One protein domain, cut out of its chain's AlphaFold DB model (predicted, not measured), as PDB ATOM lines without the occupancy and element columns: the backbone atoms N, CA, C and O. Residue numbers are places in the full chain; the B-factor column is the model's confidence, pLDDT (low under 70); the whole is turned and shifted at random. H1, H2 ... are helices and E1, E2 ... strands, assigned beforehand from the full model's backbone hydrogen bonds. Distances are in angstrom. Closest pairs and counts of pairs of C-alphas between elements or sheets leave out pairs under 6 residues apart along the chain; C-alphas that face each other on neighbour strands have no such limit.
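AT A GLANCE: This is residues 158 to 244 of the 375 residues of an uncharacterized protein of Alligator mississippiensis (UniProt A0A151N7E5). A four-stranded sheet has one long helix, H2, lying slantwise over one of its faces, while the other face is bare. H1 folds back side by side with H2 as a helical hairpin and only grazes the sheet, and the four-residue H3 sits near one end of H2. The printed part has 87 residues, with three named helices followed by four named strands, in the order H1, H2, H3, E1, E2, E3, E4. The sheet runs E2, E1, E3, E4 and is mixed, and the class is mixed, helices and strands. The whole is compact, with a radius of gyration of the C-alphas of 12.4 A and spans of 37 by 27 by 19 A.

IN THESE COORDINATES: H1 is residues 160 to 172, 18.5 A long, and begins at C-alpha 160 at (15.995, 31.935, 23.186). H2 is residues 178 to 193, 23.1 A long, and begins at C-alpha 178 at (24.091, 29.946, 41.630). H3 is residues 196 to 199, 4.9 A long. The strands are E1, residues 202 to 208, 19.2 A; E2, residues 211 to 216, 16.6 A; E3, residues 222 to 229, 21.8 A; and E4, residues 232 to 238, 19.7 A, ending at C-alpha 238 at (24.981, 49.058, 23.921).

HOW THE PARTS SIT: E1 and E2 form an antiparallel hairpin at 171 degrees, with N 206 and O 213 at 2.8 A. E1 and E3 are parallel at 11 degrees, with N 205 and O 224 at 2.8 A. E3 and E4 form an antiparallel hairpin at 161 degrees, with N 225 and O 236 at 2.7 A. The edge strands E2 and E4 are apart. H2 is on the sheet at a height over the sheet of 8.1 A. It lies over E3 and, only just, over E4, on which 3 of its C-alphas fall. On the local plane it stands at 33 degrees to E3, slantwise to the strands. The closest C-alphas of H2 and E4 are those of Cys 183 and Pro 233, 5.4 A apart. H1 and H2 touch, at a shallow tilt of 11 degrees, opposite ways; their closest C-alphas are those of Val 160 and Leu 188, 6.7 A apart. H1 only grazes the sheet with its residues 162 to 166, and is only just on it, with 5 pairs of C-alphas within 10 A. H3 only grazes the sheet with its residues 197 to 199. H2 and H3 are close but not clearly touching, the C-alphas of Phe 191 and Gln 199 being the closest at 7.3 A. In H1 every O i to N i+4 pair is within hydrogen-bond range, in H2 11 of 12 are, and H3 is too short for such a pair.

THE WHOLE: The C-alphas of Gly 174 and Arg 244, 39.1 A apart, are the two farthest apart. The printed part has no cut, and the six links between its elements are tight. The mean pLDDT of the printed part is 93.5, and no printed residue is under 70.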
ATOM      1  N   LEU A 158      20.480  34.794  17.181       89.19
ATOM      2  CA  LEU A 158      20.593  34.331  18.557       89.19
ATOM      3  C   LEU A 158      19.183  34.072  19.076       89.19
ATOM      4  O   LEU A 158      18.406  35.003  19.284       89.19
ATOM      5  N   SER A 159      18.835  32.802  19.262       92.12
ATOM      6  CA  SER A 159      17.497  32.429  19.696       92.12
ATOM      7  C   SER A 159      17.455  32.161  21.200       92.12
ATOM      8  O   SER A 159      18.428  31.729  21.825       92.12
ATOM      9  N   VAL A 160      16.274  32.339  21.795       94.44
ATOM     10  CA  VAL A 160      15.995  31.935  23.186       94.44
ATOM     11  C   VAL A 160      16.310  30.448  23.395       94.44
ATOM     12  O   VAL A 160      16.790  30.045  24.455       94.44
ATOM     13  N   LEU A 161      16.086  29.625  22.366       93.94
ATOM     14  CA  LEU A 161      16.376  28.198  22.402       93.94
ATOM     15  C   LEU A 161      17.879  27.921  22.549       93.94
ATOM     16  O   LEU A 161      18.255  26.982  23.252       93.94
ATOM     17  N   ASP A 162      18.739  28.734  21.939       92.81
ATOM     18  CA  ASP A 162      20.190  28.575  22.055       92.81
ATOM     19  C   ASP A 162      20.686  28.908  23.460       92.81
ATOM     20  O   ASP A 162      21.507  28.170  24.012       92.81
ATOM     21  N   LEU A 163      20.115  29.943  24.084       95.25
ATOM     22  CA  LEU A 163      20.386  30.285  25.481       95.25
ATOM     23  C   LEU A 163      19.935  29.171  26.436       95.25
ATOM     24  O   LEU A 163      20.691  28.781  27.329       95.25
ATOM     25  N   LEU A 164      18.747  28.595  26.218       96.50
ATOM     26  CA  LEU A 164      18.255  27.449  26.994       96.50
ATOM     27  C   LEU A 164      19.139  26.208  26.810       96.50
ATOM     28  O   LEU A 164      19.454  25.519  27.782       96.50
ATOM     29  N   ARG A 165      19.593  25.931  25.583       95.25
ATOM     30  CA  ARG A 165      20.495  24.807  25.295       95.25
ATOM     31  C   ARG A 165      21.855  24.997  25.967       95.25
ATOM     32  O   ARG A 165      22.406  24.043  26.518       95.25
ATOM     33  N   ALA A 166      22.391  26.216  25.949       93.88
ATOM     34  CA  ALA A 166      23.634  26.547  26.633       93.88
ATOM     35  C   ALA A 166      23.501  26.394  28.153       93.88
ATOM     36  O   ALA A 166      24.361  25.770  28.776       93.88
ATOM     37  N   ARG A 167      22.387  26.864  28.730       95.94
ATOM     38  CA  ARG A 167      22.045  26.661  30.143       95.94
ATOM     39  C   ARG A 167      22.040  25.176  30.512       95.94
ATOM     40  O   ARG A 167      22.795  24.771  31.392       95.94
ATOM     41  N   ALA A 168      21.262  24.360  29.796       96.62
ATOM     42  CA  ALA A 168      21.162  22.922  30.049       96.62
ATOM     43  C   ALA A 168      22.527  22.222  29.940       96.62
ATOM     44  O   ALA A 168      22.861  21.338  30.732       96.62
ATOM     45  N   ARG A 169      23.368  22.650  28.990       95.75
ATOM     46  CA  ARG A 169      24.731  22.129  28.849       95.75
ATOM     47  C   ARG A 169      25.611  22.491  30.047       95.75
ATOM     48  O   ARG A 169      26.314  21.615  30.541       95.75
ATOM     49  N   LEU A 170      25.567  23.729  30.534       94.44
ATOM     50  CA  LEU A 170      26.318  24.150  31.726       94.44
ATOM     51  C   LEU A 170      25.875  23.392  32.981       94.44
ATOM     52  O   LEU A 170      26.726  22.968  33.766       94.44
ATOM     53  N   GLU A 171      24.569  23.169  33.137       96.50
ATOM     54  CA  GLU A 171      23.993  22.365  34.220       96.50
ATOM     55  C   GLU A 171      24.481  20.912  34.149       96.50
ATOM     56  O   GLU A 171      25.020  20.399  35.127       96.50
ATOM     57  N   SER A 172      24.408  20.279  32.970       96.50
ATOM     58  CA  SER A 172      24.880  18.897  32.770       96.50
ATOM     59  C   SER A 172      26.380  18.712  33.036       96.50
ATOM     60  O   SER A 172      26.824  17.621  33.380       96.50
ATOM     61  N   GLN A 173      27.167  19.782  32.886       96.19
ATOM     62  CA  GLN A 173      28.609  19.790  33.132       96.19
ATOM     63  C   GLN A 173      28.976  20.151  34.578       96.19
ATOM     64  O   GLN A 173      30.164  20.213  34.890       96.19
ATOM     65  N   GLY A 174      28.001  20.455  35.445       95.88
ATOM     66  CA  GLY A 174      28.261  20.938  36.804       95.88
ATOM     67  C   GLY A 174      28.952  22.309  36.855       95.88
ATOM     68  O   GLY A 174      29.546  22.656  37.871       95.88
ATOM     69  N   LYS A 175      28.900  23.087  35.764       95.12
ATOM     70  CA  LYS A 175      29.499  24.434  35.663       95.12
ATOM     71  C   LYS A 175      28.518  25.557  36.003       95.12
ATOM     72  O   LYS A 175      28.901  26.723  36.016       95.12
ATOM     73  N   MET A 176      27.253  25.222  36.248       97.12
ATOM     74  CA  MET A 176      26.219  26.192  36.584       97.12
ATOM     75  C   MET A 176      26.303  26.584  38.065       97.12
ATOM     76  O   MET A 176      25.757  25.900  38.930       97.12
ATOM     77  N   THR A 177      26.987  27.687  38.367       96.31
ATOM     78  CA  THR A 177      26.981  28.268  39.719       96.31
ATOM     79  C   THR A 177      25.654  28.985  39.993       96.31
ATOM     80  O   THR A 177      24.925  29.337  39.065       96.31
ATOM     81  N   GLY A 178      25.324  29.233  41.267       96.19
ATOM     82  CA  GLY A 178      24.091  29.946  41.630       96.19
ATOM     83  C   GLY A 178      24.015  31.357  41.030       96.19
ATOM     84  O   GLY A 178      22.989  31.744  40.470       96.19
ATOM     85  N   GLU A 179      25.122  32.106  41.070       95.62
ATOM     86  CA  GLU A 179      25.193  33.433  40.443       95.62
ATOM     87  C   GLU A 179      25.073  33.350  38.922       95.62
ATOM     88  O   GLU A 179      24.282  34.094  38.346       95.62
ATOM     89  N   LEU A 180      25.780  32.419  38.267       96.38
ATOM     90  CA  LEU A 180      25.679  32.245  36.816       96.38
ATOM     91  C   LEU A 180      24.259  31.849  36.393       96.38
ATOM     92  O   LEU A 180      23.766  32.383  35.403       96.38
ATOM     93  N   SER A 181      23.579  30.983  37.152       97.19
ATOM     94  CA  SER A 181      22.170  30.654  36.906       97.19
ATOM     95  C   SER A 181      21.301  31.901  36.985       97.19
ATOM     96  O   SER A 181      20.514  32.142  36.078       97.19
ATOM     97  N   THR A 182      21.484  32.728  38.016       97.44
ATOM     98  CA  THR A 182      20.703  33.962  38.193       97.44
ATOM     99  C   THR A 182      20.961  34.952  37.047       97.44
ATOM    100  O   THR A 182      20.036  35.587  36.545       97.44
ATOM    101  N   CYS A 183      22.210  35.051  36.581       97.69
ATOM    102  CA  CYS A 183      22.564  35.845  35.405       97.69
ATOM    103  C   CYS A 183      21.923  35.294  34.121       97.69
ATOM    104  O   CYS A 183      21.376  36.061  33.338       97.69
ATOM    105  N   MET A 184      21.954  33.976  33.907       97.50
ATOM    106  CA  MET A 184      21.324  33.327  32.751       97.50
ATOM    107  C   MET A 184      19.800  33.476  32.762       97.50
ATOM    108  O   MET A 184      19.205  33.675  31.707       97.50
ATOM    109  N   ASP A 185      19.173  33.417  33.939       97.50
ATOM    110  CA  ASP A 185      17.739  33.655  34.112       97.50
ATOM    111  C   ASP A 185      17.372  35.096  33.724       97.50
ATOM    112  O   ASP A 185      16.455  35.293  32.927       97.50
ATOM    113  N   LEU A 186      18.136  36.095  34.195       97.62
ATOM    114  CA  LEU A 186      17.944  37.492  33.789       97.62
ATOM    115  C   LEU A 186      18.182  37.683  32.285       97.62
ATOM    116  O   LEU A 186      17.409  38.374  31.628       97.62
ATOM    117  N   ALA A 187      19.231  37.062  31.735       97.31
ATOM    118  CA  ALA A 187      19.532  37.124  30.309       97.31
ATOM    119  C   ALA A 187      18.366  36.589  29.476       97.31
ATOM    120  O   ALA A 187      17.926  37.265  28.559       97.31
ATOM    121  N   LEU A 188      17.823  35.415  29.817       97.25
ATOM    122  CA  LEU A 188      16.657  34.842  29.140       97.25
ATOM    123  C   LEU A 188      15.433  35.753  29.251       97.25
ATOM    124  O   LEU A 188      14.768  36.001  28.247       97.25
ATOM    125  N   GLN A 189      15.149  36.250  30.456       96.31
ATOM    126  CA  GLN A 189      14.003  37.111  30.717       96.31
ATOM    127  C   GLN A 189      14.057  38.392  29.882       96.31
ATOM    128  O   GLN A 189      13.103  38.688  29.176       96.31
ATOM    129  N   GLU A 190      15.157  39.137  29.939       96.31
ATOM    130  CA  GLU A 190      15.284  40.419  29.238       96.31
ATOM    131  C   GLU A 190      15.501  40.230  27.731       96.31
ATOM    132  O   GLU A 190      14.983  41.005  26.931       96.31
ATOM    133  N   PHE A 191      16.196  39.167  27.310       95.25
ATOM    134  CA  PHE A 191      16.433  38.898  25.893       95.25
ATOM    135  C   PHE A 191      15.144  38.572  25.139       95.25
ATOM    136  O   PHE A 191      14.963  39.073  24.033       95.25
ATOM    137  N   ILE A 192      14.217  37.802  25.735       94.69
ATOM    138  CA  ILE A 192      12.867  37.572  25.173       94.69
ATOM    139  C   ILE A 192      12.158  38.900  24.917       94.69
ATOM    140  O   ILE A 192      11.375  39.033  23.974       94.69
ATOM    141  N   GLU A 193      12.442  39.887  25.761       92.38
ATOM    142  CA  GLU A 193      11.839  41.194  25.667       92.38
ATOM    143  C   GLU A 193      12.526  42.085  24.600       92.38
ATOM    144  O   GLU A 193      11.987  43.113  24.190       92.38
ATOM    145  N   GLU A 194      13.672  41.697  24.042       93.81
ATOM    146  CA  GLU A 194      14.286  42.474  22.965       93.81
ATOM    147  C   GLU A 194      13.501  42.393  21.642       93.81
ATOM    148  O   GLU A 194      12.993  41.339  21.262       93.81
ATOM    149  N   PRO A 195      13.410  43.498  20.881       91.38
ATOM    150  CA  PRO A 195      12.953  43.478  19.497       91.38
ATOM    151  C   PRO A 195      13.734  42.468  18.644       91.38
ATOM    152  O   PRO A 195      14.952  42.359  18.772       91.38
ATOM    153  N   ALA A 196      13.063  41.823  17.684       90.56
ATOM    154  CA  ALA A 196      13.689  40.847  16.783       90.56
ATOM    155  C   ALA A 196      14.918  41.400  16.032       90.56
ATOM    156  O   ALA A 196      15.889  40.681  15.827       90.56
ATOM    157  N   GLY A 197      14.903  42.692  15.675       87.69
ATOM    158  CA  GLY A 197      16.053  43.357  15.048       87.69
ATOM    159  C   GLY A 197      17.287  43.429  15.953       87.69
ATOM    160  O   GLY A 197      18.401  43.351  15.452       87.69
ATOM    161  N   ILE A 198      17.097  43.511  17.276       91.75
ATOM    162  CA  ILE A 198      18.199  43.419  18.241       91.75
ATOM    163  C   ILE A 198      18.624  41.961  18.399       91.75
ATOM    164  O   ILE A 198      19.803  41.663  18.267       91.75
ATOM    165  N   GLN A 199      17.683  41.040  18.624       93.31
ATOM    166  CA  GLN A 199      17.993  39.620  18.845       93.31
ATOM    167  C   GLN A 199      18.789  38.991  17.688       93.31
ATOM    168  O   GLN A 199      19.710  38.213  17.918       93.31
ATOM    169  N   GLY A 200      18.446  39.333  16.442       91.62
ATOM    170  CA  GLY A 200      19.087  38.775  15.251       91.62
ATOM    171  C   GLY A 200      20.448  39.379  14.895       91.62
ATOM    172  O   GLY A 200      21.138  38.804  14.060       91.62
ATOM    173  N   ASN A 201      20.834  40.502  15.507       92.06
ATOM    174  CA  ASN A 201      22.058  41.239  15.182       92.06
ATOM    175  C   ASN A 201      22.816  41.684  16.446       92.06
ATOM    176  O   ASN A 201      23.254  42.831  16.562       92.06
ATOM    177  N   ALA A 202      22.890  40.798  17.443       93.88
ATOM    178  CA  ALA A 202      23.499  41.098  18.731       93.88
ATOM    179  C   ALA A 202      24.578  40.099  19.149       93.88
ATOM    180  O   ALA A 202      24.473  38.890  18.941       93.88
ATOM    181  N   LYS A 203      25.563  40.631  19.869       95.31
ATOM    182  CA  LYS A 203      26.476  39.904  20.740       95.31
ATOM    183  C   LYS A 203      25.963  39.968  22.180       95.31
ATOM    184  O   LYS A 203      25.973  41.032  22.789       95.31
ATOM    185  N   LEU A 204      25.539  38.845  22.749       96.88
ATOM    186  CA  LEU A 204      25.194  38.714  24.165       96.88
ATOM    187  C   LEU A 204      26.388  38.177  24.962       96.88
ATOM    188  O   LEU A 204      26.891  37.088  24.695       96.88
ATOM    189  N   VAL A 205      26.794  38.918  25.987       97.19
ATOM    190  CA  VAL A 205      27.873  38.583  26.917       97.19
ATOM    191  C   VAL A 205      27.299  38.406  28.319       97.19
ATOM    192  O   VAL A 205      26.790  39.358  28.906       97.19
ATOM    193  N   VAL A 206      27.415  37.204  28.882       97.25
ATOM    194  CA  VAL A 206      27.059  36.909  30.278       97.25
ATOM    195  C   VAL A 206      28.341  36.730  31.091       97.25
ATOM    196  O   VAL A 206      29.066  35.757  30.898       97.25
ATOM    197  N   GLN A 207      28.635  37.665  31.996       96.62
ATOM    198  CA  GLN A 207      29.858  37.706  32.803       96.62
ATOM    199  C   GLN A 207      29.553  37.618  34.304       96.62
ATOM    200  O   GLN A 207      29.174  38.612  34.927       96.62
ATOM    201  N   CYS A 208      29.773  36.448  34.914       95.31
ATOM    202  CA  CYS A 208      29.522  36.217  36.344       95.31
ATOM    203  C   CYS A 208      30.640  35.357  36.974       95.31
ATOM    204  O   CYS A 208      31.041  34.340  36.414       95.31
ATOM    205  N   GLN A 209      31.184  35.794  38.121       90.00
ATOM    206  CA  GLN A 209      32.292  35.148  38.863       90.00
ATOM    207  C   GLN A 209      33.497  34.704  38.005       90.00
ATOM    208  O   GLN A 209      33.986  33.584  38.122       90.00
ATOM    209  N   GLY A 210      33.965  35.561  37.096       89.44
ATOM    210  CA  GLY A 210      35.095  35.236  36.213       89.44
ATOM    211  C   GLY A 210      34.765  34.252  35.084       89.44
ATOM    212  O   GLY A 210      35.619  33.993  34.243       89.44
ATOM    213  N   THR A 211      33.529  33.747  35.016       92.12
ATOM    214  CA  THR A 211      33.015  33.033  33.845       92.12
ATOM    215  C   THR A 211      32.443  34.042  32.862       92.12
ATOM    216  O   THR A 211      31.623  34.878  33.240       92.12
ATOM    217  N   VAL A 212      32.863  33.947  31.601       95.25
ATOM    218  CA  VAL A 212      32.331  34.746  30.493       95.25
ATOM    219  C   VAL A 212      31.731  33.796  29.463       95.25
ATOM    220  O   VAL A 212      32.406  32.878  28.993       95.25
ATOM    221  N   LEU A 213      30.459  34.007  29.137       94.88
ATOM    222  CA  LEU A 213      29.757  33.337  28.050       94.88
ATOM    223  C   LEU A 213      29.465  34.369  26.968       94.88
ATOM    224  O   LEU A 213      28.881  35.408  27.261       94.88
ATOM    225  N   GLU A 214      29.852  34.069  25.735       96.12
ATOM    226  CA  GLU A 214      29.567  34.916  24.581       96.12
ATOM    227  C   GLU A 214      28.676  34.167  23.591       96.12
ATOM    228  O   GLU A 214      28.927  33.001  23.265       96.12
ATOM    229  N   PHE A 215      27.644  34.859  23.124       94.50
ATOM    230  CA  PHE A 215      26.713  34.400  22.109       94.50
ATOM    231  C   PHE A 215      26.623  35.460  21.021       94.50
ATOM    232  O   PHE A 215      26.255  36.596  21.306       94.50
ATOM    233  N   ASN A 216      26.928  35.089  19.784       93.81
ATOM    234  CA  ASN A 216      26.989  36.034  18.675       93.81
ATOM    235  C   ASN A 216      25.918  35.697  17.638       93.81
ATOM    236  O   ASN A 216      25.678  34.516  17.362       93.81
ATOM    237  N   ALA A 217      25.318  36.733  17.059       90.69
ATOM    238  CA  ALA A 217      24.378  36.640  15.954       90.69
ATOM    239  C   ALA A 217      24.482  37.844  15.018       90.69
ATOM    240  O   ALA A 217      24.756  38.963  15.457       90.69
ATOM    241  N   GLY A 218      24.208  37.596  13.736       90.81
ATOM    242  CA  GLY A 218      24.283  38.618  12.696       90.81
ATOM    243  C   GLY A 218      25.682  39.223  12.570       90.81
ATOM    244  O   GLY A 218      26.683  38.511  12.639       90.81
ATOM    245  N   ASP A 219      25.708  40.541  12.410       89.69
ATOM    246  CA  ASP A 219      26.886  41.398  12.257       89.69
ATOM    247  C   ASP A 219      27.345  42.034  13.588       89.69
ATOM    248  O   ASP A 219      28.247  42.870  13.598       89.69
ATOM    249  N   GLU A 220      26.739  41.648  14.719       89.19
ATOM    250  CA  GLU A 220      27.082  42.125  16.070       89.19
ATOM    251  C   GLU A 220      26.945  43.657  16.262       89.19
ATOM    252  O   GLU A 220      27.652  44.258  17.070       89.19
ATOM    253  N   GLU A 221      26.002  44.317  15.573       90.12
ATOM    254  CA  GLU A 221      25.771  45.774  15.714       90.12
ATOM    255  C   GLU A 221      25.283  46.197  17.113       90.12
ATOM    256  O   GLU A 221      25.313  47.379  17.491       90.12
ATOM    257  N   HIS A 222      24.781  45.238  17.886       92.19
ATOM    258  CA  HIS A 222      24.302  45.439  19.241       92.19
ATOM    259  C   HIS A 222      25.080  44.572  20.222       92.19
ATOM    260  O   HIS A 222      25.320  43.396  19.980       92.19
ATOM    261  N   GLU A 223      25.417  45.127  21.380       95.19
ATOM    262  CA  GLU A 223      26.079  44.381  22.447       95.19
ATOM    263  C   GLU A 223      25.179  44.344  23.677       95.19
ATOM    264  O   GLU A 223      24.866  45.377  24.273       95.19
ATOM    265  N   ILE A 224      24.769  43.149  24.078       96.06
ATOM    266  CA  ILE A 224      23.969  42.897  25.269       96.06
ATOM    267  C   ILE A 224      24.900  42.366  26.354       96.06
ATOM    268  O   ILE A 224      25.623  41.402  26.147       96.06
ATOM    269  N   TYR A 225      24.877  42.985  27.524       97.56
ATOM    270  CA  TYR A 225      25.702  42.631  28.667       97.56
ATOM    271  C   TYR A 225      24.821  42.211  29.829       97.56
ATOM    272  O   TYR A 225      23.941  42.961  30.257       97.56
ATOM    273  N   VAL A 226      25.127  41.050  30.391       97.75
ATOM    274  CA  VAL A 226      24.548  40.571  31.638       97.75
ATOM    275  C   VAL A 226      25.670  40.284  32.610       97.75
ATOM    276  O   VAL A 226      26.538  39.464  32.331       97.75
ATOM    277  N   TYR A 227      25.688  40.974  33.740       97.12
ATOM    278  CA  TYR A 227      26.792  40.879  34.691       97.12
ATOM    279  C   TYR A 227      26.309  41.000  36.130       97.12
ATOM    280  O   TYR A 227      25.295  41.634  36.399       97.12
ATOM    281  N   ALA A 228      27.031  40.405  37.078       96.12
ATOM    282  CA  ALA A 228      26.713  40.524  38.498       96.12
ATOM    283  C   ALA A 228      27.481  41.688  39.144       96.12
ATOM    284  O   ALA A 228      28.702  41.779  39.041       96.12
ATOM    285  N   THR A 229      26.781  42.576  39.850       95.31
ATOM    286  CA  THR A 229      27.383  43.619  40.697       95.31
ATOM    287  C   THR A 229      26.833  43.485  42.108       95.31
ATOM    288  O   THR A 229      25.622  43.553  42.309       95.31
ATOM    289  N   ASN A 230      27.710  43.278  43.096       94.38
ATOM    290  CA  ASN A 230      27.328  43.043  44.497       94.38
ATOM    291  C   ASN A 230      26.306  41.896  44.654       94.38
ATOM    292  O   ASN A 230      25.307  42.036  45.358       94.38
ATOM    293  N   GLY A 231      26.517  40.794  43.924       91.69
ATOM    294  CA  GLY A 231      25.627  39.627  43.927       91.69
ATOM    295  C   GLY A 231      24.273  39.839  43.239       91.69
ATOM    296  O   GLY A 231      23.429  38.950  43.284       91.69
ATOM    297  N   LYS A 232      24.036  40.995  42.604       96.31
ATOM    298  CA  LYS A 232      22.802  41.281  41.859       96.31
ATOM    299  C   LYS A 232      23.084  41.297  40.356       96.31
ATOM    300  O   LYS A 232      23.950  42.072  39.938       96.31
ATOM    301  N   PRO A 233      22.380  40.492  39.543       97.38
ATOM    302  CA  PRO A 233      22.542  40.533  38.096       97.38
ATOM    303  C   PRO A 233      22.007  41.867  37.545       97.38
ATOM    304  O   PRO A 233      21.037  42.429  38.053       97.38
ATOM    305  N   GLN A 234      22.676  42.387  36.525       97.75
ATOM    306  CA  GLN A 234      22.377  43.626  35.817       97.75
ATOM    307  C   GLN A 234      22.303  43.321  34.327       97.75
ATOM    308  O   GLN A 234      23.067  42.492  33.834       97.75
ATOM    309  N   TYR A 235      21.416  44.015  33.621       96.75
ATOM    310  CA  TYR A 235      21.231  43.892  32.180       96.75
ATOM    311  C   TYR A 235      21.456  45.252  31.519       96.75
ATOM    312  O   TYR A 235      20.893  46.263  31.942       96.75
ATOM    313  N   SER A 236      22.294  45.296  30.490       94.12
ATOM    314  CA  SER A 236      22.629  46.518  29.763       94.12
ATOM    315  C   SER A 236      22.767  46.225  28.282       94.12
ATOM    316  O   SER A 236      23.250  45.164  27.907       94.12
ATOM    317  N   VAL A 237      22.366  47.163  27.429       92.75
ATOM    318  CA  VAL A 237      22.522  47.024  25.977       92.75
ATOM    319  C   VAL A 237      23.163  48.269  25.413       92.75
ATOM    320  O   VAL A 237      22.710  49.387  25.670       92.75
ATOM    321  N   LYS A 238      24.226  48.052  24.649       90.56
ATOM    322  CA  LYS A 238      24.981  49.058  23.921       90.56
ATOM    323  C   LYS A 238      24.755  48.880  22.423       90.56
ATOM    324  O   LYS A 238      24.398  47.806  21.947       90.56
ATOM    325  N   GLY A 239      24.950  49.965  21.693       83.44
ATOM    326  CA  GLY A 239      24.799  50.014  20.246       83.44
ATOM    327  C   GLY A 239      24.276  51.378  19.799       83.44
ATOM    328  O   GLY A 239      23.823  52.167  20.636       83.44
ATOM    329  N   PRO A 240      24.308  51.660  18.492       71.25
ATOM    330  CA  PRO A 240      23.923  52.962  17.953       71.25
ATOM    331  C   PRO A 240      22.416  53.246  18.080       71.25
ATOM    332  O   PRO A 240      22.009  54.400  18.188       71.25
ATOM    333  N   THR A 241      21.567  52.213  18.097       76.00
ATOM    334  CA  THR A 241      20.100  52.366  18.020       76.00
ATOM    335  C   THR A 241      19.244  51.446  18.914       76.00
ATOM    336  O   THR A 241      18.026  51.417  18.706       76.00
ATOM    337  N   PRO A 242      19.755  50.731  19.944       76.19
ATOM    338  CA  PRO A 242      18.964  49.705  20.622       76.19
ATOM    339  C   PRO A 242      17.733  50.293  21.314       76.19
ATOM    340  O   PRO A 242      16.626  49.764  21.228       76.19
ATOM    341  N   TYR A 243      17.880  51.462  21.943       79.50
ATOM    342  CA  TYR A 243      16.743  52.101  22.594       79.50
ATOM    343  C   TYR A 243      15.714  52.640  21.570       79.50
ATOM    344  O   TYR A 243      14.528  52.668  21.890       79.50
ATOM    345  N   ARG A 244      16.090  52.931  20.307       81.38
ATOM    346  CA  ARG A 244      15.128  53.307  19.246       81.38
ATOM    347  C   ARG A 244      14.281  52.108  18.844       81.38
ATOM    348  O   ARG A 244      13.061  52.218  18.803       81.38
TER     349      ARG A 244